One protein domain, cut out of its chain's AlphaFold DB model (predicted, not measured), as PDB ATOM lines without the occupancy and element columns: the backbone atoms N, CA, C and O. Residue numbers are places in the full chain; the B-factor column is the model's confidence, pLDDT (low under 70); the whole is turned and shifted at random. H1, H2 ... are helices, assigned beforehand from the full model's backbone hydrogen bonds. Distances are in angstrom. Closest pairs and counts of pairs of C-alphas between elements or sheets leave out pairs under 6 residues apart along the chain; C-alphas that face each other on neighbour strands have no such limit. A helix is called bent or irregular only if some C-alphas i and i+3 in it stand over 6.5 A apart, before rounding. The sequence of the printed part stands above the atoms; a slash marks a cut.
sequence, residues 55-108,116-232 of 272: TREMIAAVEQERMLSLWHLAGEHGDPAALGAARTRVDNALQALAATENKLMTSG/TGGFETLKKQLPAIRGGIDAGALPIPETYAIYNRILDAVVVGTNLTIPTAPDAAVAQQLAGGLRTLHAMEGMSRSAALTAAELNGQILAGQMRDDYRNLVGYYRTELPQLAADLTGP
ATOM      1  N   THR A  55      -4.048   1.765  25.800       66.12
ATOM      2  CA  THR A  55      -3.727   1.903  27.228       66.12
ATOM      3  C   THR A  55      -2.970   3.202  27.510       66.12
ATOM      4  O   THR A  55      -3.310   3.916  28.448       66.12
ATOM      5  N   ARG A  56      -1.984   3.569  26.677       70.56
ATOM      6  CA  ARG A  56      -1.253   4.845  26.812       70.56
ATOM      7  C   ARG A  56      -2.167   6.052  26.670       70.56
ATOM      8  O   ARG A  56      -2.021   7.012  27.420       70.56
ATOM      9  N   GLU A  57      -3.077   6.005  25.703       79.19
ATOM     10  CA  GLU A  57      -4.034   7.084  25.486       79.19
ATOM     11  C   GLU A  57      -5.003   7.216  26.665       79.19
ATOM     12  O   GLU A  57      -5.239   8.329  27.125       79.19
ATOM     13  N   MET A  58      -5.490   6.094  27.205       80.44
ATOM     14  CA  MET A  58      -6.337   6.090  28.398       80.44
ATOM     15  C   MET A  58      -5.614   6.671  29.615       80.44
ATOM     16  O   MET A  58      -6.156   7.574  30.251       80.44
ATOM     17  N   ILE A  59      -4.375   6.241  29.886       80.44
ATOM     18  CA  ILE A  59      -3.556   6.805  30.969       80.44
ATOM     19  C   ILE A  59      -3.427   8.322  30.796       80.44
ATOM     20  O   ILE A  59      -3.785   9.078  31.695       80.44
ATOM     21  N   ALA A  60      -2.986   8.783  29.621       81.31
ATOM     22  CA  ALA A  60      -2.763  10.205  29.368       81.31
ATOM     23  C   ALA A  60      -4.052  11.040  29.468       81.31
ATOM     24  O   ALA A  60      -4.020  12.171  29.954       81.31
ATOM     25  N   ALA A  61      -5.184  10.503  29.007       87.31
ATOM     26  CA  ALA A  61      -6.477  11.168  29.101       87.31
ATOM     27  C   ALA A  61      -6.922  11.325  30.565       87.31
ATOM     28  O   ALA A  61      -7.285  12.427  30.978       87.31
ATOM     29  N   VAL A  62      -6.834  10.248  31.352       89.38
ATOM     30  CA  VAL A  62      -7.226  10.233  32.770       89.38
ATOM     31  C   VAL A  62      -6.312  11.132  33.603       89.38
ATOM     32  O   VAL A  62      -6.794  11.915  34.420       89.38
ATOM     33  N   GLU A  63      -5.001  11.087  33.365       87.31
ATOM     34  CA  GLU A  63      -4.029  11.974  34.011       87.31
ATOM     35  C   GLU A  63      -4.341  13.460  33.758       87.31
ATOM     36  O   GLU A  63      -4.299  14.278  34.684       87.31
ATOM     37  N   GLN A  64      -4.689  13.808  32.515       90.19
ATOM     38  CA  GLN A  64      -5.030  15.176  32.128       90.19
ATOM     39  C   GLN A  64      -6.343  15.643  32.771       90.19
ATOM     40  O   GLN A  64      -6.408  16.768  33.274       90.19
ATOM     41  N   GLU A  65      -7.384  14.802  32.768       93.62
ATOM     42  CA  GLU A  65      -8.663  15.130  33.405       93.62
ATOM     43  C   GLU A  65      -8.504  15.292  34.923       93.62
ATOM     44  O   GLU A  65      -9.023  16.259  35.488       93.62
ATOM     45  N   ARG A  66      -7.717  14.422  35.573       94.25
ATOM     46  CA  ARG A  66      -7.359  14.542  36.995       94.25
ATOM     47  C   ARG A  66      -6.710  15.888  37.290       94.25
ATOM     48  O   ARG A  66      -7.132  16.576  38.216       94.25
ATOM     49  N   MET A  67      -5.688  16.261  36.517       91.31
ATOM     50  CA  MET A  67      -4.974  17.524  36.716       91.31
ATOM     51  C   MET A  67      -5.926  18.717  36.626       91.31
ATOM     52  O   MET A  67      -5.974  19.529  37.546       91.31
ATOM     53  N   LEU A  68      -6.718  18.799  35.556       92.56
ATOM     54  CA  LEU A  68      -7.626  19.927  35.339       92.56
ATOM     55  C   LEU A  68      -8.773  19.966  36.358       92.56
ATOM     56  O   LEU A  68      -9.154  21.050  36.789       92.56
ATOM     57  N   SER A  69      -9.284  18.809  36.785       93.38
ATOM     58  CA  SER A  69     -10.319  18.721  37.823       93.38
ATOM     59  C   SER A  69      -9.807  19.209  39.179       93.38
ATOM     60  O   SER A  69     -10.478  19.984  39.853       93.38
ATOM     61  N   LEU A  70      -8.600  18.794  39.576       92.38
ATOM     62  CA  LEU A  70      -8.010  19.216  40.850       92.38
ATOM     63  C   LEU A  70      -7.609  20.689  40.834       92.38
ATOM     64  O   LEU A  70      -7.751  21.365  41.847       92.38
ATOM     65  N   TRP A  71      -7.159  21.205  39.692       91.69
ATOM     66  CA  TRP A  71      -6.895  22.634  39.522       91.69
ATOM     67  C   TRP A  71      -8.181  23.456  39.616       91.69
ATOM     68  O   TRP A  71      -8.204  24.453  40.334       91.69
ATOM     69  N   HIS A  72      -9.263  22.990  38.986       92.12
ATOM     70  CA  HIS A  72     -10.577  23.616  39.098       92.12
ATOM     71  C   HIS A  72     -11.050  23.692  40.559       92.12
ATOM     72  O   HIS A  72     -11.361  24.780  41.043       92.12
ATOM     73  N   LEU A  73     -11.007  22.573  41.292       92.06
ATOM     74  CA  LEU A  73     -11.351  22.529  42.721       92.06
ATOM     75  C   LEU A  73     -10.416  23.378  43.588       92.06
ATOM     76  O   LEU A  73     -10.830  23.918  44.613       92.06
ATOM     77  N   ALA A  74      -9.155  23.518  43.176       91.31
ATOM     78  CA  ALA A  74      -8.203  24.377  43.856       91.31
ATOM     79  C   ALA A  74      -8.460  25.878  43.621       91.31
ATOM     80  O   ALA A  74      -7.769  26.715  44.195       91.31
ATOM     81  N   GLY A  75      -9.441  26.245  42.792       87.75
ATOM     82  CA  GLY A  75      -9.714  27.633  42.416       87.75
ATOM     83  C   GLY A  75      -8.785  28.168  41.322       87.75
ATOM     84  O   GLY A  75      -8.822  29.363  41.014       87.75
ATOM     85  N   GLU A  76      -7.979  27.305  40.701       83.38
ATOM     86  CA  GLU A  76      -7.198  27.641  39.515       83.38
ATOM     87  C   GLU A  76      -8.115  27.532  38.288       83.38
ATOM     88  O   GLU A  76      -8.404  26.453  37.763       83.38
ATOM     89  N   HIS A  77      -8.615  28.677  37.834       68.81
ATOM     90  CA  HIS A  77      -9.531  28.740  36.702       68.81
ATOM     91  C   HIS A  77      -8.721  28.781  35.400       68.81
ATOM     92  O   HIS A  77      -8.330  29.846  34.920       68.81
ATOM     93  N   GLY A  78      -8.428  27.599  34.854       66.81
ATOM     94  CA  GLY A  78      -7.906  27.444  33.496       66.81
ATOM     95  C   GLY A  78      -8.961  27.751  32.425       66.81
ATOM     96  O   GLY A  78     -10.070  28.181  32.727       66.81
ATOM     97  N   ASP A  79      -8.625  27.503  31.158       76.81
ATOM     98  CA  ASP A  79      -9.597  27.552  30.061       76.81
ATOM     99  C   ASP A  79     -10.711  26.506  30.299       76.81
ATOM    100  O   ASP A  79     -10.405  25.307  30.310       76.81
ATOM    101  N   PRO A  80     -11.988  26.905  30.473       73.62
ATOM    102  CA  PRO A  80     -13.091  25.963  30.676       73.62
ATOM    103  C   PRO A  80     -13.223  24.947  29.534       73.62
ATOM    104  O   PRO A  80     -13.615  23.799  29.762       73.62
ATOM    105  N   ALA A  81     -12.837  25.332  28.313       85.00
ATOM    106  CA  ALA A  81     -12.838  24.427  27.170       85.00
ATOM    107  C   ALA A  81     -11.810  23.294  27.325       85.00
ATOM    108  O   ALA A  81     -12.035  22.191  26.824       85.00
ATOM    109  N   ALA A  82     -10.712  23.516  28.058       84.69
ATOM    110  CA  ALA A  82      -9.687  22.502  28.278       84.69
ATOM    111  C   ALA A  82     -10.187  21.353  29.167       84.69
ATOM    112  O   ALA A  82      -9.899  20.192  28.872       84.69
ATOM    113  N   LEU A  83     -10.959  21.652  30.223       90.81
ATOM    114  CA  LEU A  83     -11.548  20.618  31.083       90.81
ATOM    115  C   LEU A  83     -12.613  19.819  30.323       90.81
ATOM    116  O   LEU A  83     -12.601  18.589  30.371       90.81
ATOM    117  N   GLY A  84     -13.471  20.497  29.554       91.94
ATOM    118  CA  GLY A  84     -14.430  19.832  28.667       91.94
ATOM    119  C   GLY A  84     -13.749  18.904  27.655       91.94
ATOM    120  O   GLY A  84     -14.120  17.739  27.535       91.94
ATOM    121  N   ALA A  85     -12.691  19.374  26.989       90.94
ATOM    122  CA  ALA A  85     -11.932  18.572  26.030       90.94
ATOM    123  C   ALA A  85     -11.242  17.356  26.678       90.94
ATOM    124  O   ALA A  85     -11.221  16.274  26.088       90.94
ATOM    125  N   ALA A  86     -10.700  17.505  27.892       90.62
ATOM    126  CA  ALA A  86     -10.096  16.395  28.627       90.62
ATOM    127  C   ALA A  86     -11.127  15.311  28.980       90.62
ATOM    128  O   ALA A  86     -10.854  14.129  28.775       90.62
ATOM    129  N   ARG A  87     -12.334  15.711  29.400       94.81
ATOM    130  CA  ARG A  87     -13.454  14.793  29.672       94.81
ATOM    131  C   ARG A  87     -13.844  13.987  28.439       94.81
ATOM    132  O   ARG A  87     -13.901  12.761  28.492       94.81
ATOM    133  N   THR A  88     -14.012  14.661  27.299       94.38
ATOM    134  CA  THR A  88     -14.292  13.993  26.018       94.38
ATOM    135  C   THR A  88     -13.180  13.017  25.630       94.38
ATOM    136  O   THR A  88     -13.453  11.938  25.105       94.38
ATOM    137  N   ARG A  89     -11.915  13.358  25.905       91.31
ATOM    138  CA  ARG A  89     -10.776  12.473  25.633       91.31
ATOM    139  C   ARG A  89     -10.838  11.186  26.463       91.31
ATOM    140  O   ARG A  89     -10.602  10.115  25.907       91.31
ATOM    141  N   VAL A  90     -11.195  11.275  27.746       91.25
ATOM    142  CA  VAL A  90     -11.402  10.095  28.608       91.25
ATOM    143  C   VAL A  90     -12.571   9.252  28.113       91.25
ATOM    144  O   VAL A  90     -12.431   8.035  27.996       91.25
ATOM    145  N   ASP A  91     -13.687   9.878  27.742       91.44
ATOM    146  CA  ASP A  91     -14.871   9.163  27.252       91.44
ATOM    147  C   ASP A  91     -14.558   8.362  25.978       91.44
ATOM    148  O   ASP A  91     -14.910   7.183  25.870       91.44
ATOM    149  N   ASN A  92     -13.819   8.974  25.048       90.06
ATOM    150  CA  ASN A  92     -13.355   8.323  23.823       90.06
ATOM    151  C   ASN A  92     -12.372   7.180  24.116       90.06
ATOM    152  O   ASN A  92     -12.461   6.116  23.498       90.06
ATOM    153  N   ALA A  93     -11.445   7.371  25.061       84.44
ATOM    154  CA  ALA A  93     -10.477   6.344  25.439       84.44
ATOM    155  C   ALA A  93     -11.158   5.123  26.083       84.44
ATOM    156  O   ALA A  93     -10.850   3.985  25.720       84.44
ATOM    157  N   LEU A  94     -12.133   5.347  26.972       81.31
ATOM    158  CA  LEU A  94     -12.936   4.279  27.574       81.31
ATOM    159  C   LEU A  94     -13.791   3.556  26.528       81.31
ATOM    160  O   LEU A  94     -13.862   2.329  26.537       81.31
ATOM    161  N   GLN A  95     -14.394   4.285  25.585       83.44
ATOM    162  CA  GLN A  95     -15.152   3.674  24.490       83.44
ATOM    163  C   GLN A  95     -14.268   2.796  23.588       83.44
ATOM    164  O   GLN A  95     -14.686   1.707  23.193       83.44
ATOM    165  N   ALA A  96     -13.046   3.241  23.278       78.38
ATOM    166  CA  ALA A  96     -12.100   2.466  22.479       78.38
ATOM    167  C   ALA A  96     -11.656   1.173  23.189       78.38
ATOM    168  O   ALA A  96     -11.513   0.127  22.545       78.38
ATOM    169  N   LEU A  97     -11.477   1.224  24.511       70.38
ATOM    170  CA  LEU A  97     -11.148   0.049  25.320       70.38
ATOM    171  C   LEU A  97     -12.310  -0.944  25.393       70.38
ATOM    172  O   LEU A  97     -12.099  -2.113  25.078       70.38
ATOM    173  N   ALA A  98     -13.532  -0.484  25.668       71.50
ATOM    174  CA  ALA A  98     -14.724  -1.342  25.677       71.50
ATOM    175  C   ALA A  98     -14.956  -2.028  24.312       71.50
ATOM    176  O   ALA A  98     -15.297  -3.209  24.227       71.50
ATOM    177  N   ALA A  99     -14.704  -1.316  23.207       71.38
ATOM    178  CA  ALA A  99     -14.768  -1.898  21.865       71.38
ATOM    179  C   ALA A  99     -13.687  -2.969  21.621       71.38
ATOM    180  O   ALA A  99     -13.901  -3.887  20.828       71.38
ATOM    181  N   THR A 100     -12.531  -2.855  22.277       67.00
ATOM    182  CA  THR A 100     -11.441  -3.840  22.201       67.00
ATOM    183  C   THR A 100     -11.759  -5.076  23.040       67.00
ATOM    184  O   THR A 100     -11.597  -6.197  22.566       67.00
ATOM    185  N   GLU A 101     -12.288  -4.878  24.244       63.47
ATOM    186  CA  GLU A 101     -12.736  -5.939  25.149       63.47
ATOM    187  C   GLU A 101     -13.829  -6.812  24.515       63.47
ATOM    188  O   GLU A 101     -13.687  -8.033  24.452       63.47
ATOM    189  N   ASN A 102     -14.849  -6.201  23.901       65.06
ATOM    190  CA  ASN A 102     -15.899  -6.933  23.181       65.06
ATOM    191  C   ASN A 102     -15.358  -7.791  22.018       65.06
ATOM    192  O   ASN A 102     -15.866  -8.882  21.747       65.06
ATOM    193  N   LYS A 103     -14.307  -7.334  21.324       63.97
ATOM    194  CA  LYS A 103     -13.643  -8.120  20.266       63.97
ATOM    195  C   LYS A 103     -12.855  -9.308  20.826       63.97
ATOM    196  O   LYS A 103     -12.789 -10.353  20.183       63.97
ATOM    197  N   LEU A 104     -12.265  -9.170  22.013       57.94
ATOM    198  CA  LEU A 104     -11.538 -10.253  22.686       57.94
ATOM    199  C   LEU A 104     -12.498 -11.312  23.247       57.94
ATOM    200  O   LEU A 104     -12.292 -12.504  23.029       57.94
ATOM    201  N   MET A 105     -13.606 -10.875  23.853       58.78
ATOM    202  CA  MET A 105     -14.699 -11.747  24.307       58.78
ATOM    203  C   MET A 105     -15.272 -12.592  23.160       58.78
ATOM    204  O   MET A 105     -15.431 -13.803  23.287       58.78
ATOM    205  N   THR A 106     -15.535 -11.973  22.004       60.22
ATOM    206  CA  THR A 106     -16.106 -12.670  20.835       60.22
ATOM    207  C   THR A 106     -15.113 -13.581  20.106       60.22
ATOM    208  O   THR A 106     -15.543 -14.449  19.349       60.22
ATOM    209  N   SER A 107     -13.804 -13.437  20.341       56.44
ATOM    210  CA  SER A 107     -12.757 -14.284  19.743       56.44
ATOM    211  C   SER A 107     -12.309 -15.446  20.642       56.44
ATOM    212  O   SER A 107     -11.456 -16.233  20.239       56.44
ATOM    213  N   GLY A 108     -12.897 -15.597  21.837       47.59
ATOM    214  CA  GLY A 108     -12.631 -16.712  22.758       47.59
ATOM    215  C   GLY A 108     -11.304 -16.616  23.521       47.59
ATOM    216  O   GLY A 108     -11.014 -17.458  24.368       47.59
ATOM    217  N   THR A 116     -15.252  -8.212  33.598       49.84
ATOM    218  CA  THR A 116     -15.258  -7.186  32.531       49.84
ATOM    219  C   THR A 116     -16.168  -5.981  32.821       49.84
ATOM    220  O   THR A 116     -16.274  -5.033  32.042       49.84
ATOM    221  N   GLY A 117     -16.842  -5.960  33.977       54.69
ATOM    222  CA  GLY A 117     -17.825  -4.923  34.327       54.69
ATOM    223  C   GLY A 117     -17.238  -3.589  34.809       54.69
ATOM    224  O   GLY A 117     -17.976  -2.604  34.944       54.69
ATOM    225  N   GLY A 118     -15.931  -3.529  35.088       65.31
ATOM    226  CA  GLY A 118     -15.289  -2.387  35.748       65.31
ATOM    227  C   GLY A 118     -15.313  -1.091  34.930       65.31
ATOM    228  O   GLY A 118     -15.691  -0.041  35.454       65.31
ATOM    229  N   PHE A 119     -14.970  -1.153  33.638       66.44
ATOM    230  CA  PHE A 119     -14.902   0.038  32.778       66.44
ATOM    231  C   PHE A 119     -16.279   0.621  32.460       66.44
ATOM    232  O   PHE A 119     -16.458   1.839  32.511       66.44
ATOM    233  N   GLU A 120     -17.269  -0.228  32.188       69.38
ATOM    234  CA  GLU A 120     -18.647   0.220  31.950       69.38
ATOM    235  C   GLU A 120     -19.284   0.802  33.216       69.38
ATOM    236  O   GLU A 120     -19.994   1.809  33.154       69.38
ATOM    237  N   THR A 121     -18.988   0.228  34.385       74.62
ATOM    238  CA  THR A 121     -19.421   0.797  35.670       74.62
ATOM    239  C   THR A 121     -18.788   2.167  35.903       74.62
ATOM    240  O   THR A 121     -19.500   3.126  36.203       74.62
ATOM    241  N   LEU A 122     -17.475   2.292  35.688       76.44
ATOM    242  CA  LEU A 122     -16.759   3.564  35.794       76.44
ATOM    243  C   LEU A 122     -17.342   4.622  34.846       76.44
ATOM    244  O   LEU A 122     -17.625   5.746  35.262       76.44
ATOM    245  N   LYS A 123     -17.589   4.256  33.585       81.12
ATOM    246  CA  LYS A 123     -18.168   5.150  32.574       81.12
ATOM    247  C   LYS A 123     -19.544   5.680  32.984       81.12
ATOM    248  O   LYS A 123     -19.836   6.851  32.754       81.12
ATOM    249  N   LYS A 124     -20.373   4.855  33.632       85.94
ATOM    250  CA  LYS A 124     -21.680   5.271  34.174       85.94
ATOM    251  C   LYS A 124     -21.557   6.204  35.383       85.94
ATOM    252  O   LYS A 124     -22.440   7.030  35.592       85.94
ATOM    253  N   GLN A 125     -20.486   6.088  36.168       86.62
ATOM    254  CA  GLN A 125     -20.254   6.913  37.360       86.62
ATOM    255  C   GLN A 125     -19.629   8.280  37.038       86.62
ATOM    256  O   GLN A 125     -19.895   9.253  37.748       86.62
ATOM    257  N   LEU A 126     -18.837   8.382  35.962       91.44
ATOM    258  CA  LEU A 126     -18.117   9.608  35.591       91.44
ATOM    259  C   LEU A 126     -18.994  10.871  35.503       91.44
ATOM    260  O   LEU A 126     -18.562  11.896  36.030       91.44
ATOM    261  N   PRO A 127     -20.207  10.861  34.912       94.12
ATOM    262  CA  PRO A 127     -21.053  12.054  34.870       94.12
ATOM    263  C   PRO A 127     -21.406  12.603  36.257       94.12
ATOM    264  O   PRO A 127     -21.351  13.812  36.466       94.12
ATOM    265  N   ALA A 128     -21.713  11.725  37.218       92.81
ATOM    266  CA  ALA A 128     -22.031  12.130  38.586       92.81
ATOM    267  C   ALA A 128     -20.795  12.689  39.310       92.81
ATOM    268  O   ALA A 128     -20.878  13.736  39.946       92.81
ATOM    269  N   ILE A 129     -19.638  12.034  39.149       93.50
ATOM    270  CA  ILE A 129     -18.354  12.501  39.697       93.50
ATOM    271  C   ILE A 129     -18.018  13.894  39.147       93.50
ATOM    272  O   ILE A 129     -17.732  14.813  39.913       93.50
ATOM    273  N   ARG A 130     -18.112  14.078  37.825       95.81
ATOM    274  CA  ARG A 130     -17.850  15.356  37.145       95.81
ATOM    275  C   ARG A 130     -18.819  16.448  37.591       95.81
ATOM    276  O   ARG A 130     -18.370  17.557  37.851       95.81
ATOM    277  N   GLY A 131     -20.102  16.124  37.756       95.38
ATOM    278  CA  GLY A 131     -21.089  17.053  38.311       95.38
ATOM    279  C   GLY A 131     -20.760  17.484  39.744       95.38
ATOM    280  O   GLY A 131     -20.870  18.664  40.066       95.38
ATOM    281  N   GLY A 132     -20.288  16.561  40.589       94.62
ATOM    282  CA  GLY A 132     -19.814  16.878  41.941       94.62
ATOM    283  C   GLY A 132     -18.564  17.764  41.953       94.62
ATOM    284  O   GLY A 132     -18.466  18.669  42.781       94.62
ATOM    285  N   ILE A 133     -17.641  17.547  41.012       94.44
ATOM    286  CA  ILE A 133     -16.450  18.389  40.815       94.44
ATOM    287  C   ILE A 133     -16.854  19.798  40.363       94.44
ATOM    288  O   ILE A 133     -16.391  20.772  40.949       94.44
ATOM    289  N   ASP A 134     -17.736  19.910  39.366       93.25
ATOM    290  CA  ASP A 134     -18.194  21.195  38.812       93.25
ATOM    291  C   ASP A 134     -18.976  22.023  39.840       93.25
ATOM    292  O   ASP A 134     -18.902  23.250  39.854       93.25
ATOM    293  N   ALA A 135     -19.715  21.352  40.725       94.19
ATOM    294  CA  ALA A 135     -20.412  21.991  41.834       94.19
ATOM    295  C   ALA A 135     -19.485  22.358  43.010       94.19
ATOM    296  O   ALA A 135     -19.951  22.950  43.982       94.19
ATOM    297  N   GLY A 136     -18.203  21.964  42.978       91.38
ATOM    298  CA  GLY A 136     -17.288  22.083  44.117       91.38
ATOM    299  C   GLY A 136     -17.702  21.247  45.335       91.38
ATOM    300  O   GLY A 136     -17.224  21.486  46.441       91.38
ATOM    301  N   ALA A 137     -18.608  20.282  45.148       92.19
ATOM    302  CA  ALA A 137     -19.156  19.441  46.209       92.19
ATOM    303  C   ALA A 137     -18.228  18.271  46.566       92.19
ATOM    304  O   ALA A 137     -18.321  17.729  47.667       92.19
ATOM    305  N   LEU A 138     -17.338  17.880  45.646       92.25
ATOM    306  CA  LEU A 138     -16.387  16.793  45.852       92.25
ATOM    307  C   LEU A 138     -15.044  17.341  46.374       92.25
ATOM    308  O   LEU A 138     -14.421  18.169  45.704       92.25
ATOM    309  N   PRO A 139     -14.555  16.898  47.545       90.88
ATOM    310  CA  PRO A 139     -13.312  17.409  48.103       90.88
ATOM    311  C   PRO A 139     -12.089  16.933  47.296       90.88
ATOM    312  O   PRO A 139     -12.069  15.843  46.715       90.88
ATOM    313  N   ILE A 140     -11.030  17.753  47.282       90.81
ATOM    314  CA  ILE A 140      -9.776  17.498  46.542       90.81
ATOM    315  C   ILE A 140      -9.178  16.105  46.842       90.81
ATOM    316  O   ILE A 140      -8.849  15.405  45.880       90.81
ATOM    317  N   PRO A 141      -9.057  15.642  48.109       89.81
ATOM    318  CA  PRO A 141      -8.491  14.322  48.403       89.81
ATOM    319  C   PRO A 141      -9.308  13.169  47.809       89.81
ATOM    320  O   PRO A 141      -8.742  12.197  47.314       89.81
ATOM    321  N   GLU A 142     -10.636  13.288  47.818       90.56
ATOM    322  CA  GLU A 142     -11.536  12.269  47.275       90.56
ATOM    323  C   GLU A 142     -11.461  12.230  45.748       90.56
ATOM    324  O   GLU A 142     -11.301  11.162  45.157       90.56
ATOM    325  N   THR A 143     -11.456  13.401  45.107       92.00
ATOM    326  CA  THR A 143     -11.282  13.515  43.652       92.00
ATOM    327  C   THR A 143      -9.945  12.911  43.217       92.00
ATOM    328  O   THR A 143      -9.882  12.147  42.251       92.00
ATOM    329  N   TYR A 144      -8.870  13.204  43.953       90.75
ATOM    330  CA  TYR A 144      -7.546  12.637  43.707       90.75
ATOM    331  C   TYR A 144      -7.550  11.105  43.822       90.75
ATOM    332  O   TYR A 144      -7.050  10.425  42.924       90.75
ATOM    333  N   ALA A 145      -8.160  10.554  44.875       89.31
ATOM    334  CA  ALA A 145      -8.246   9.111  45.090       89.31
ATOM    335  C   ALA A 145      -9.042   8.388  43.988       89.31
ATOM    336  O   ALA A 145      -8.611   7.333  43.519       89.31
ATOM    337  N   ILE A 146     -10.162   8.966  43.538       89.12
ATOM    338  CA  ILE A 146     -10.999   8.397  42.471       89.12
ATOM    339  C   ILE A 146     -10.197   8.230  41.179       89.12
ATOM    340  O   ILE A 146     -10.135   7.126  40.638       89.12
ATOM    341  N   TYR A 147      -9.533   9.288  40.704       89.19
ATOM    342  CA  TYR A 147      -8.746   9.204  39.470       89.19
ATOM    343  C   TYR A 147      -7.533   8.281  39.604       89.19
ATOM    344  O   TYR A 147      -7.198   7.568  38.658       89.19
ATOM    345  N   ASN A 148      -6.887   8.249  40.773       87.25
ATOM    346  CA  ASN A 148      -5.767   7.338  41.000       87.25
ATOM    347  C   ASN A 148      -6.207   5.878  40.925       87.25
ATOM    348  O   ASN A 148      -5.518   5.086  40.295       87.25
ATOM    349  N   ARG A 149      -7.381   5.536  41.467       83.19
ATOM    350  CA  ARG A 149      -7.908   4.166  41.418       83.19
ATOM    351  C   ARG A 149      -8.118   3.666  39.985       83.19
ATOM    352  O   ARG A 149      -7.904   2.484  39.724       83.19
ATOM    353  N   ILE A 150      -8.489   4.553  39.059       80.75
ATOM    354  CA  ILE A 150      -8.607   4.226  37.626       80.75
ATOM    355  C   ILE A 150      -7.236   3.826  37.058       80.75
ATOM    356  O   ILE A 150      -7.121   2.825  36.355       80.75
ATOM    357  N   LEU A 151      -6.187   4.584  37.387       76.38
ATOM    358  CA  LEU A 151      -4.824   4.346  36.900       76.38
ATOM    359  C   LEU A 151      -4.134   3.169  37.611       76.38
ATOM    360  O   LEU A 151      -3.384   2.423  36.981       76.38
ATOM    361  N   ASP A 152      -4.420   2.947  38.893       72.38
ATOM    362  CA  ASP A 152      -3.873   1.834  39.672       72.38
ATOM    363  C   ASP A 152      -4.345   0.477  39.117       72.38
ATOM    364  O   ASP A 152      -3.581  -0.488  39.112       72.38
ATOM    365  N   ALA A 153      -5.556   0.407  38.550       69.62
ATOM    366  CA  ALA A 153      -6.046  -0.793  37.868       69.62
ATOM    367  C   ALA A 153      -5.151  -1.200  36.679       69.62
ATOM    368  O   ALA A 153      -4.906  -2.388  36.455       69.62
ATOM    369  N   VAL A 154      -4.589  -0.222  35.958       66.06
ATOM    370  CA  VAL A 154      -3.658  -0.469  34.844       66.06
ATOM    371  C   VAL A 154      -2.332  -1.040  35.350       66.06
ATOM    372  O   VAL A 154      -1.772  -1.962  34.749       66.06
ATOM    373  N   VAL A 155      -1.839  -0.531  36.481       65.50
ATOM    374  CA  VAL A 155      -0.627  -1.044  37.138       65.50
ATOM    375  C   VAL A 155      -0.833  -2.489  37.592       65.50
ATOM    376  O   VAL A 155       0.012  -3.340  37.310       65.50
ATOM    377  N   VAL A 156      -1.963  -2.788  38.242       68.12
ATOM    378  CA  VAL A 156      -2.307  -4.150  38.682       68.12
ATOM    379  C   VAL A 156      -2.352  -5.108  37.491       68.12
ATOM    380  O   VAL A 156      -1.674  -6.134  37.520       68.12
ATOM    381  N   GLY A 157      -3.056  -4.749  36.412       63.66
ATOM    382  CA  GLY A 157      -3.121  -5.581  35.205       63.66
ATOM    383  C   GLY A 157      -1.748  -5.825  34.568       63.66
ATOM    384  O   GLY A 157      -1.436  -6.937  34.137       63.66
ATOM    385  N   THR A 158      -0.874  -4.815  34.578       64.19
ATOM    386  CA  THR A 158       0.490  -4.962  34.047       64.19
ATOM    387  C   THR A 158       1.341  -5.886  34.927       64.19
ATOM    388  O   THR A 158       2.057  -6.739  34.403       64.19
ATOM    389  N   ASN A 159       1.230  -5.784  36.257       65.00
ATOM    390  CA  ASN A 159       1.958  -6.643  37.199       65.00
ATOM    391  C   ASN A 159       1.562  -8.120  37.087       65.00
ATOM    392  O   ASN A 159       2.433  -8.984  37.174       65.00
ATOM    393  N   LEU A 160       0.287  -8.416  36.820       63.81
ATOM    394  CA  LEU A 160      -0.184  -9.785  36.576       63.81
ATOM    395  C   LEU A 160       0.416 -10.409  35.303       63.81
ATOM    396  O   LEU A 160       0.457 -11.630  35.176       63.81
ATOM    397  N   THR A 161       0.923  -9.587  34.381       61.38
ATOM    398  CA  THR A 161       1.507 -10.045  33.110       61.38
ATOM    399  C   THR A 161       3.009 -10.340  33.219       61.38
ATOM    400  O   THR A 161       3.559 -11.076  32.408       61.38
ATOM    401  N   ILE A 162       3.714  -9.807  34.223       64.25
ATOM    402  CA  ILE A 162       5.167 -10.035  34.358       64.25
ATOM    403  C   ILE A 162       5.517 -11.526  34.535       64.25
ATOM    404  O   ILE A 162       6.441 -11.985  33.860       64.25
ATOM    405  N   PRO A 163       4.813 -12.312  35.377       67.00
ATOM    406  CA  PRO A 163       5.122 -13.731  35.567       67.00
ATOM    407  C   PRO A 163       4.878 -14.591  34.324       67.00
ATOM    408  O   PRO A 163       5.378 -15.709  34.258       67.00
ATOM    409  N   THR A 164       4.116 -14.092  33.346       66.25
ATOM    410  CA  THR A 164       3.823 -14.801  32.092       66.25
ATOM    411  C   THR A 164       4.822 -14.472  30.980       66.25
ATOM    412  O   THR A 164       4.646 -14.909  29.841       66.25
ATOM    413  N   ALA A 165       5.879 -13.712  31.293       67.62
ATOM    414  CA  ALA A 165       6.938 -13.396  30.346       67.62
ATOM    415  C   ALA A 165       7.677 -14.673  29.886       67.62
ATOM    416  O   ALA A 165       8.014 -15.520  30.716       67.62
ATOM    417  N   PRO A 166       7.980 -14.803  28.580       65.75
ATOM    418  CA  PRO A 166       8.589 -16.010  28.016       65.75
ATOM    419  C   PRO A 166      10.035 -16.232  28.480       65.75
ATOM    420  O   PRO A 166      10.488 -17.370  28.547       65.75
ATOM    421  N   ASP A 167      10.759 -15.160  28.814       71.88
ATOM    422  CA  ASP A 167      12.128 -15.237  29.311       71.88
ATOM    423  C   ASP A 167      12.479 -14.080  30.268       71.88
ATOM    424  O   ASP A 167      11.761 -13.079  30.397       71.88
ATOM    425  N   ALA A 168      13.627 -14.214  30.938       74.62
ATOM    426  CA  ALA A 168      14.124 -13.242  31.911       74.62
ATOM    427  C   ALA A 168      14.473 -11.871  31.298       74.62
ATOM    428  O   ALA A 168      14.390 -10.852  31.987       74.62
ATOM    429  N   ALA A 169      14.858 -11.814  30.021       68.81
ATOM    430  CA  ALA A 169      15.160 -10.556  29.345       68.81
ATOM    431  C   ALA A 169      13.874  -9.769  29.045       68.81
ATOM    432  O   ALA A 169      13.851  -8.548  29.225       68.81
ATOM    433  N   VAL A 170      12.793 -10.447  28.651       67.25
ATOM    434  CA  VAL A 170      11.462  -9.852  28.466       67.25
ATOM    435  C   VAL A 170      10.886  -9.394  29.806       67.25
ATOM    436  O   VAL A 170      10.437  -8.250  29.909       67.25
ATOM    437  N   ALA A 171      10.991 -10.214  30.857       70.19
ATOM    438  CA  ALA A 171      10.605  -9.820  32.215       70.19
ATOM    439  C   ALA A 171      11.356  -8.557  32.683       70.19
ATOM    440  O   ALA A 171      10.749  -7.621  33.209       70.19
ATOM    441  N   GLN A 172      12.666  -8.474  32.422       70.69
ATOM    442  CA  GLN A 172      13.472  -7.296  32.751       70.69
ATOM    443  C   GLN A 172      13.051  -6.048  31.954       70.69
ATOM    444  O   GLN A 172      13.037  -4.945  32.504       70.69
ATOM    445  N   GLN A 173      12.687  -6.196  30.676       68.75
ATOM    446  CA  GLN A 173      12.177  -5.080  29.869       68.75
ATOM    447  C   GLN A 173      10.828  -4.568  30.383       68.75
ATOM    448  O   GLN A 173      10.634  -3.353  30.461       68.75
ATOM    449  N   LEU A 174       9.924  -5.467  30.774       68.06
ATOM    450  CA  LEU A 174       8.636  -5.110  31.378       68.06
ATOM    451  C   LEU A 174       8.826  -4.379  32.703       68.06
ATOM    452  O   LEU A 174       8.235  -3.320  32.900       68.06
ATOM    453  N   ALA A 175       9.710  -4.885  33.566       74.06
ATOM    454  CA  ALA A 175      10.051  -4.231  34.826       74.06
ATOM    455  C   ALA A 175      10.611  -2.813  34.602       74.06
ATOM    456  O   ALA A 175      10.211  -1.870  35.283       74.06
ATOM    457  N   GLY A 176      11.483  -2.623  33.603       73.19
ATOM    458  CA  GLY A 176      11.985  -1.296  33.223       73.19
ATOM    459  C   GLY A 176      10.899  -0.363  32.666       73.19
ATOM    460  O   GLY A 176      10.880   0.834  32.973       73.19
ATOM    461  N   GLY A 177       9.963  -0.904  31.882       72.06
ATOM    462  CA  GLY A 177       8.796  -0.173  31.384       72.06
ATOM    463  C   GLY A 177       7.874   0.292  32.512       72.06
ATOM    464  O   GLY A 177       7.492   1.462  32.548       72.06
ATOM    465  N   LEU A 178       7.596  -0.585  33.477       75.00
ATOM    466  CA  LEU A 178       6.819  -0.269  34.676       75.00
ATOM    467  C   LEU A 178       7.492   0.787  35.545       75.00
ATOM    468  O   LEU A 178       6.841   1.748  35.943       75.00
ATOM    469  N   ARG A 179       8.803   0.668  35.775       80.44
ATOM    470  CA  ARG A 179       9.591   1.681  36.492       80.44
ATOM    471  C   ARG A 179       9.439   3.065  35.849       80.44
ATOM    472  O   ARG A 179       9.214   4.057  36.540       80.44
ATOM    473  N   THR A 180       9.474   3.117  34.515       77.06
ATOM    474  CA  THR A 180       9.250   4.352  33.744       77.06
ATOM    475  C   THR A 180       7.831   4.888  33.914       77.06
ATOM    476  O   THR A 180       7.659   6.077  34.176       77.06
ATOM    477  N   LEU A 181       6.824   4.022  33.801       76.81
ATOM    478  CA  LEU A 181       5.421   4.391  33.987       76.81
ATOM    479  C   LEU A 181       5.173   4.948  35.394       76.81
ATOM    480  O   LEU A 181       4.585   6.017  35.523       76.81
ATOM    481  N   HIS A 182       5.697   4.298  36.435       81.69
ATOM    482  CA  HIS A 182       5.596   4.781  37.812       81.69
ATOM    483  C   HIS A 182       6.249   6.150  38.003       81.69
ATOM    484  O   HIS A 182       5.684   7.009  38.677       81.69
ATOM    485  N   ALA A 183       7.429   6.381  37.419       81.81
ATOM    486  CA  ALA A 183       8.098   7.678  37.503       81.81
ATOM    487  C   ALA A 183       7.285   8.789  36.816       81.81
ATOM    488  O   ALA A 183       7.142   9.885  37.361       81.81
ATOM    489  N   MET A 184       6.720   8.500  35.639       77.62
ATOM    490  CA  MET A 184       5.861   9.439  34.911       77.62
ATOM    491  C   MET A 184       4.559   9.731  35.660       77.62
ATOM    492  O   MET A 184       4.190  10.896  35.792       77.62
ATOM    493  N   GLU A 185       3.913   8.711  36.217       83.62
ATOM    494  CA  GLU A 185       2.699   8.883  37.017       83.62
ATOM    495  C   GLU A 185       2.992   9.643  38.321       83.62
ATOM    496  O   GLU A 185       2.207  10.493  38.744       83.62
ATOM    497  N   GLY A 186       4.167   9.439  38.925       86.38
ATOM    498  CA  GLY A 186       4.637  10.242  40.056       86.38
ATOM    499  C   GLY A 186       4.736  11.734  39.716       86.38
ATOM    500  O   GLY A 186       4.252  12.592  40.459       86.38
ATOM    501  N   MET A 187       5.292  12.045  38.543       84.62
ATOM    502  CA  MET A 187       5.329  13.409  38.014       84.62
ATOM    503  C   MET A 187       3.915  13.957  37.768       84.62
ATOM    504  O   MET A 187       3.611  15.065  38.211       84.62
ATOM    505  N   SER A 188       3.043  13.182  37.121       87.06
ATOM    506  CA  SER A 188       1.663  13.568  36.795       87.06
ATOM    507  C   SER A 188       0.821  13.853  38.045       87.06
ATOM    508  O   SER A 188       0.205  14.917  38.160       87.06
ATOM    509  N   ARG A 189       0.878  12.967  39.049       91.25
ATOM    510  CA  ARG A 189       0.240  13.155  40.362       91.25
ATOM    511  C   ARG A 189       0.727  14.432  41.041       91.25
ATOM    512  O   ARG A 189      -0.088  15.203  41.541       91.25
ATOM    513  N   SER A 190       2.038  14.690  41.025       89.25
ATOM    514  CA  SER A 190       2.585  15.916  41.614       89.25
ATOM    515  C   SER A 190       2.092  17.179  40.889       89.25
ATOM    516  O   SER A 190       1.683  18.145  41.532       89.25
ATOM    517  N   ALA A 191       2.030  17.173  39.554       86.00
ATOM    518  CA  ALA A 191       1.506  18.300  38.779       86.00
ATOM    519  C   ALA A 191       0.027  18.579  39.103       86.00
ATOM    520  O   ALA A 191      -0.363  19.733  39.294       86.00
ATOM    521  N   ALA A 192      -0.777  17.525  39.249       88.44
ATOM    522  CA  ALA A 192      -2.190  17.628  39.593       88.44
ATOM    523  C   ALA A 192      -2.429  18.251  40.982       88.44
ATOM    524  O   ALA A 192      -3.347  19.048  41.156       88.44
ATOM    525  N   LEU A 193      -1.558  17.954  41.948       90.12
ATOM    526  CA  LEU A 193      -1.624  18.490  43.310       90.12
ATOM    527  C   LEU A 193      -1.036  19.903  43.458       90.12
ATOM    528  O   LEU A 193      -1.298  20.582  44.445       90.12
ATOM    529  N   THR A 194      -0.255  20.376  42.485       87.50
ATOM    530  CA  THR A 194       0.522  21.618  42.633       87.50
ATOM    531  C   THR A 194      -0.353  22.850  42.894       87.50
ATOM    532  O   THR A 194       0.007  23.668  43.735       87.50
ATOM    533  N   ALA A 195      -1.507  22.983  42.231       86.31
ATOM    534  CA  ALA A 195      -2.415  24.114  42.460       86.31
ATOM    535  C   ALA A 195      -2.962  24.130  43.899       86.31
ATOM    536  O   ALA A 195      -2.930  25.160  44.569       86.31
ATOM    537  N   ALA A 196      -3.373  22.964  44.406       88.25
ATOM    538  CA  ALA A 196      -3.852  22.823  45.776       88.25
ATOM    539  C   ALA A 196      -2.749  23.131  46.809       88.25
ATOM    540  O   ALA A 196      -3.041  23.720  47.849       88.25
ATOM    541  N   GLU A 197      -1.486  22.762  46.544       87.50
ATOM    542  CA  GLU A 197      -0.357  23.092  47.437       87.50
ATOM    543  C   GLU A 197      -0.124  24.608  47.478       87.50
ATOM    544  O   GLU A 197       0.003  25.186  48.557       87.50
ATOM    545  N   LEU A 198      -0.111  25.266  46.312       86.81
ATOM    546  CA  LEU A 198       0.116  26.713  46.199       86.81
ATOM    547  C   LEU A 198      -0.977  27.536  46.889       86.81
ATOM    548  O   LEU A 198      -0.672  28.569  47.485       86.81
ATOM    549  N   ASN A 199      -2.218  27.057  46.849       86.94
ATOM    550  CA  ASN A 199      -3.357  27.700  47.502       86.94
ATOM    551  C   ASN A 199      -3.520  27.282  48.974       86.94
ATOM    552  O   ASN A 199      -4.473  27.697  49.632       86.94
ATOM    553  N   GLY A 200      -2.600  26.470  49.514       83.31
ATOM    554  CA  GLY A 200      -2.624  26.016  50.908       83.31
ATOM    555  C   GLY A 200      -3.759  25.041  51.238       83.31
ATOM    556  O   GLY A 200      -4.046  24.812  52.410       83.31
ATOM    557  N   GLN A 201      -4.403  24.467  50.221       79.56
ATOM    558  CA  GLN A 201      -5.539  23.548  50.343       79.56
ATOM    559  C   GLN A 201      -5.108  22.091  50.522       79.56
ATOM    560  O   GLN A 201      -5.903  21.262  50.964       79.56
ATOM    561  N   ILE A 202      -3.843  21.769  50.231       72.81
ATOM    562  CA  ILE A 202      -3.237  20.555  50.777       72.81
ATOM    563  C   ILE A 202      -2.990  20.804  52.265       72.81
ATOM    564  O   ILE A 202      -1.977  21.380  52.681       72.81
ATOM    565  N   LEU A 203      -3.962  20.388  53.076       59.44
ATOM    566  CA  LEU A 203      -3.870  20.400  54.532       59.44
ATOM    567  C   LEU A 203      -2.561  19.727  54.983       59.44
ATOM    568  O   LEU A 203      -2.078  18.780  54.359       59.44
ATOM    569  N   ALA A 204      -1.961  20.231  56.063       60.62
ATOM    570  CA  ALA A 204      -0.859  19.539  56.726       60.62
ATOM    571  C   ALA A 204      -1.323  18.116  57.106       60.62
ATOM    572  O   ALA A 204      -2.327  17.967  57.799       60.62
ATOM    573  N   GLY A 205      -0.643  17.085  56.593       71.12
ATOM    574  CA  GLY A 205      -1.049  15.682  56.720       71.12
ATOM    575  C   GLY A 205      -0.583  14.821  55.538       71.12
ATOM    576  O   GLY A 205       0.237  15.260  54.729       71.12
ATOM    577  N   GLN A 206      -1.153  13.616  55.418       78.75
ATOM    578  CA  GLN A 206      -0.743  12.561  54.475       78.75
ATOM    579  C   GLN A 206      -0.573  13.040  53.023       78.75
ATOM    580  O   GLN A 206       0.402  12.699  52.369       78.75
ATOM    581  N   MET A 207      -1.478  13.881  52.519       82.06
ATOM    582  CA  MET A 207      -1.465  14.319  51.116       82.06
ATOM    583  C   MET A 207      -0.281  15.243  50.779       82.06
ATOM    584  O   MET A 207       0.206  15.249  49.647       82.06
ATOM    585  N   ARG A 208       0.223  16.001  51.763       84.44
ATOM    586  CA  ARG A 208       1.440  16.812  51.602       84.44
ATOM    587  C   ARG A 208       2.689  15.936  51.580       84.44
ATOM    588  O   ARG A 208       3.622  16.216  50.826       84.44
ATOM    589  N   ASP A 209       2.704  14.886  52.392       88.25
ATOM    590  CA  ASP A 209       3.800  13.920  52.409       88.25
ATOM    591  C   ASP A 209       3.811  13.095  51.122       88.25
ATOM    592  O   ASP A 209       4.867  12.956  50.504       88.25
ATOM    593  N   ASP A 210       2.642  12.683  50.629       85.88
ATOM    594  CA  ASP A 210       2.492  12.057  49.316       85.88
ATOM    595  C   ASP A 210       3.036  12.969  48.210       85.88
ATOM    596  O   ASP A 210       3.869  12.535  47.415       85.88
ATOM    597  N   TYR A 211       2.657  14.254  48.182       89.44
ATOM    598  CA  TYR A 211       3.191  15.214  47.211       89.44
ATOM    599  C   TYR A 211       4.727  15.283  47.244       89.44
ATOM    600  O   TYR A 211       5.378  15.174  46.200       89.44
ATOM    601  N   ARG A 212       5.325  15.417  48.433       90.62
ATOM    602  CA  ARG A 212       6.790  15.465  48.599       90.62
ATOM    603  C   ARG A 212       7.459  14.172  48.141       90.62
ATOM    604  O   ARG A 212       8.460  14.235  47.426       90.62
ATOM    605  N   ASN A 213       6.896  13.025  48.514       92.56
ATOM    606  CA  ASN A 213       7.403  11.706  48.147       92.56
ATOM    607  C   ASN A 213       7.357  11.501  46.631       92.56
ATOM    608  O   ASN A 213       8.352  11.085  46.040       92.56
ATOM    609  N   LEU A 214       6.248  11.872  45.984       91.50
ATOM    610  CA  LEU A 214       6.098  11.814  44.529       91.50
ATOM    611  C   LEU A 214       7.147  12.687  43.834       91.50
ATOM    612  O   LEU A 214       7.817  12.220  42.911       91.50
ATOM    613  N   VAL A 215       7.335  13.926  44.310       90.62
ATOM    614  CA  VAL A 215       8.335  14.855  43.766       90.62
ATOM    615  C   VAL A 215       9.757  14.319  43.917       90.62
ATOM    616  O   VAL A 215      10.536  14.371  42.962       90.62
ATOM    617  N   GLY A 216      10.104  13.800  45.095       93.00
ATOM    618  CA  GLY A 216      11.413  13.197  45.349       93.00
ATOM    619  C   GLY A 216      11.661  11.967  44.476       93.00
ATOM    620  O   GLY A 216      12.724  11.848  43.857       93.00
ATOM    621  N   TYR A 217      10.656  11.096  44.367       91.75
ATOM    622  CA  TYR A 217      10.713   9.878  43.569       91.75
ATOM    623  C   TYR A 217      10.958  10.181  42.087       91.75
ATOM    624  O   TYR A 217      11.994   9.783  41.556       91.75
ATOM    625  N   TYR A 218      10.084  10.946  41.415       84.00
ATOM    626  CA  TYR A 218      10.220  11.140  39.963       84.00
ATOM    627  C   TYR A 218      11.502  11.902  39.587       84.00
ATOM    628  O   TYR A 218      12.096  11.637  38.538       84.00
ATOM    629  N   ARG A 219      11.956  12.839  40.435       88.50
ATOM    630  CA  ARG A 219      13.189  13.611  40.199       88.50
ATOM    631  C   ARG A 219      14.452  12.773  40.334       88.50
ATOM    632  O   ARG A 219      15.445  13.100  39.692       88.50
ATOM    633  N   THR A 220      14.410  11.721  41.142       92.81
ATOM    634  CA  THR A 220      15.525  10.778  41.289       92.81
ATOM    635  C   THR A 220      15.477   9.716  40.194       92.81
ATOM    636  O   THR A 220      16.500   9.385  39.598       92.81
ATOM    637  N   GLU A 221      14.279   9.228  39.880       87.38
ATOM    638  CA  GLU A 221      14.084   8.060  39.029       87.38
ATOM    639  C   GLU A 221      14.235   8.357  37.533       87.38
ATOM    640  O   GLU A 221      14.902   7.611  36.815       87.38
ATOM    641  N   LEU A 222      13.667   9.466  37.036       79.62
ATOM    642  CA  LEU A 222      13.727   9.796  35.605       79.62
ATOM    643  C   LEU A 222      15.166   9.995  35.090       79.62
ATOM    644  O   LEU A 222      15.477   9.470  34.018       79.62
ATOM    645  N   PRO A 223      16.075  10.692  35.807       82.00
ATOM    646  CA  PRO A 223      17.476  10.775  35.398       82.00
ATOM    647  C   PRO A 223      18.185   9.417  35.384       82.00
ATOM    648  O   PRO A 223      18.957   9.153  34.464       82.00
ATOM    649  N   GLN A 224      17.908   8.543  36.360       83.44
ATOM    650  CA  GLN A 224      18.487   7.196  36.395       83.44
ATOM    651  C   GLN A 224      18.019   6.358  35.202       83.44
ATOM    652  O   GLN A 224      18.839   5.785  34.488       83.44
ATOM    653  N   LEU A 225      16.716   6.369  34.916       78.81
ATOM    654  CA  LEU A 225      16.145   5.706  33.743       78.81
ATOM    655  C   LEU A 225      16.743   6.244  32.434       78.81
ATOM    656  O   LEU A 225      17.061   5.473  31.527       78.81
ATOM    657  N   ALA A 226      16.946   7.560  32.325       74.00
ATOM    658  CA  ALA A 226      17.590   8.163  31.160       74.00
ATOM    659  C   ALA A 226      19.054   7.709  31.004       74.00
ATOM    660  O   ALA A 226      19.501   7.450  29.880       74.00
ATOM    661  N   ALA A 227      19.792   7.572  32.109       75.00
ATOM    662  CA  ALA A 227      21.158   7.054  32.117       75.00
ATOM    663  C   ALA A 227      21.209   5.571  31.710       75.00
ATOM    664  O   ALA A 227      22.020   5.201  30.861       75.00
ATOM    665  N   ASP A 228      20.292   4.737  32.203       70.69
ATOM    666  CA  ASP A 228      20.185   3.323  31.811       70.69
ATOM    667  C   ASP A 228      19.897   3.165  30.306       70.69
ATOM    668  O   ASP A 228      20.451   2.290  29.630       70.69
ATOM    669  N   LEU A 229      19.083   4.071  29.750       64.31
ATOM    670  CA  LEU A 229      18.752   4.136  28.324       64.31
ATOM    671  C   LEU A 229      19.849   4.754  27.447       64.31
ATOM    672  O   LEU A 229      19.712   4.719  26.224       64.31
ATOM    673  N   THR A 230      20.908   5.340  28.005       56.03
ATOM    674  CA  THR A 230      21.990   5.999  27.239       56.03
ATOM    675  C   THR A 230      23.381   5.438  27.529       56.03
ATOM    676  O   THR A 230      24.286   5.631  26.718       56.03
ATOM    677  N   GLY A 231      23.544   4.686  28.617       50.41
ATOM    678  CA  GLY A 231      24.818   4.147  29.080       50.41
ATOM    679  C   GLY A 231      25.369   2.961  28.266       50.41
ATOM    680  O   GLY A 231      24.712   2.437  27.356       50.41
ATOM    681  N   PRO A 232      26.577   2.473  28.621       44.31
ATOM    682  CA  PRO A 232      27.323   1.447  27.875       44.31
ATOM    683  C   PRO A 232      26.562   0.127  27.635       44.31
ATOM    684  O   PRO A 232      26.838  -0.608  26.680       44.31
TER     685      PRO A 232
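Overview. This is residues 55 to 108 and 116 to 232 of the 272 residues of the protein "Nitrate and nitrite sensing" of Nocardia africana (UniProt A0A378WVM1). Look first at H5, the longest helix: it is one of five helices, H1 to H5, in an up-and-down bundle, each running against the one before it, with H1 in the middle. H2 and H3 pack on one side of H1, H4 and H5 on the other, and H6 crosses H5 slantwise on the side away from H1. The printed part has 171 residues, with six named helices in the order H1 to H6 and no named strand; the class is all helix. It is compact, with a radius of gyration of the C-alphas of 17.7 A and spans of 50 by 44 by 27 A.

Arrangement. Start at H5, residues 168 to 198; the closest C-alphas to H6, residues 206 to 228, are those of Ala 183 and Tyr 218, 4.7 A apart, and this hairpin stands at a steep tilt of 42 degrees. H5 also forms a hairpin with H4, residues 140 to 164, at 4 degrees; residues 155 to 163 of H4 touch residues 171 to 178 of H5, closest at C-alphas 162 and 171, 5.8 A. The hub is H1, residues 55 to 73: its residues 63 to 71 touch residues 185 to 196 of H5, the same way, with C-alphas 67 and 192 at 4.0 A. H1 touches H4 at C-alphas 66 and 147, 6.0 A, opposite ways. H1 and H2, residues 80 to 106, form a hairpin, with C-alphas 61 and 90 at 5.1 A. H3, residues 118 to 134, touches H2 through residues 119 to 123, C-alphas 94 and 119 being closest at 7.0 A, and H1 through residues 133 to 134, closest at C-alphas 69 and 133, 6.8 A. H6 is apart from H1, H2 and H3. Every O i to N i+4 pair is within hydrogen-bond range in H1; the counts are 22 of 23 in H2, 11 of 13 in H3, 17 of 21 in H4, 25 of 27 in H5 and 17 of 19 in H6.

Along the chain. Find C-alpha 168 at (14.124, -13.242, 31.911); from there H5 runs 44.7 A to C-alpha 198 at (0.116, 26.713, 46.199), with a kink of 33 degrees near residue 192. H1 begins at (-3.727, 1.903, 27.228) and is 26.9 A long, H2 40.0 A, H3 24.0 A, H4 37.9 A and H6 32.2 A. H5 is irregular, with C-alphas 192 and 195 at 7.1 A; H3 and H4 only just are, with C-alphas 124 and 127 at 6.8 A and C-alphas 160 and 163 at 6.7 A.

Size, cuts and confidence. The C-alphas farthest apart, of Ala 135 and Pro 232, are 53.8 A apart. Look for the cut between H2 and H3: residues 109 to 115 are not printed, and C-alphas 108 and 116 are 13.9 A apart. Of the links printed whole, none is long. The mean pLDDT of the printed part is 79.9, and 41 residues are under 70, among them 100 to 108, 116 to 120 and 153 to 166.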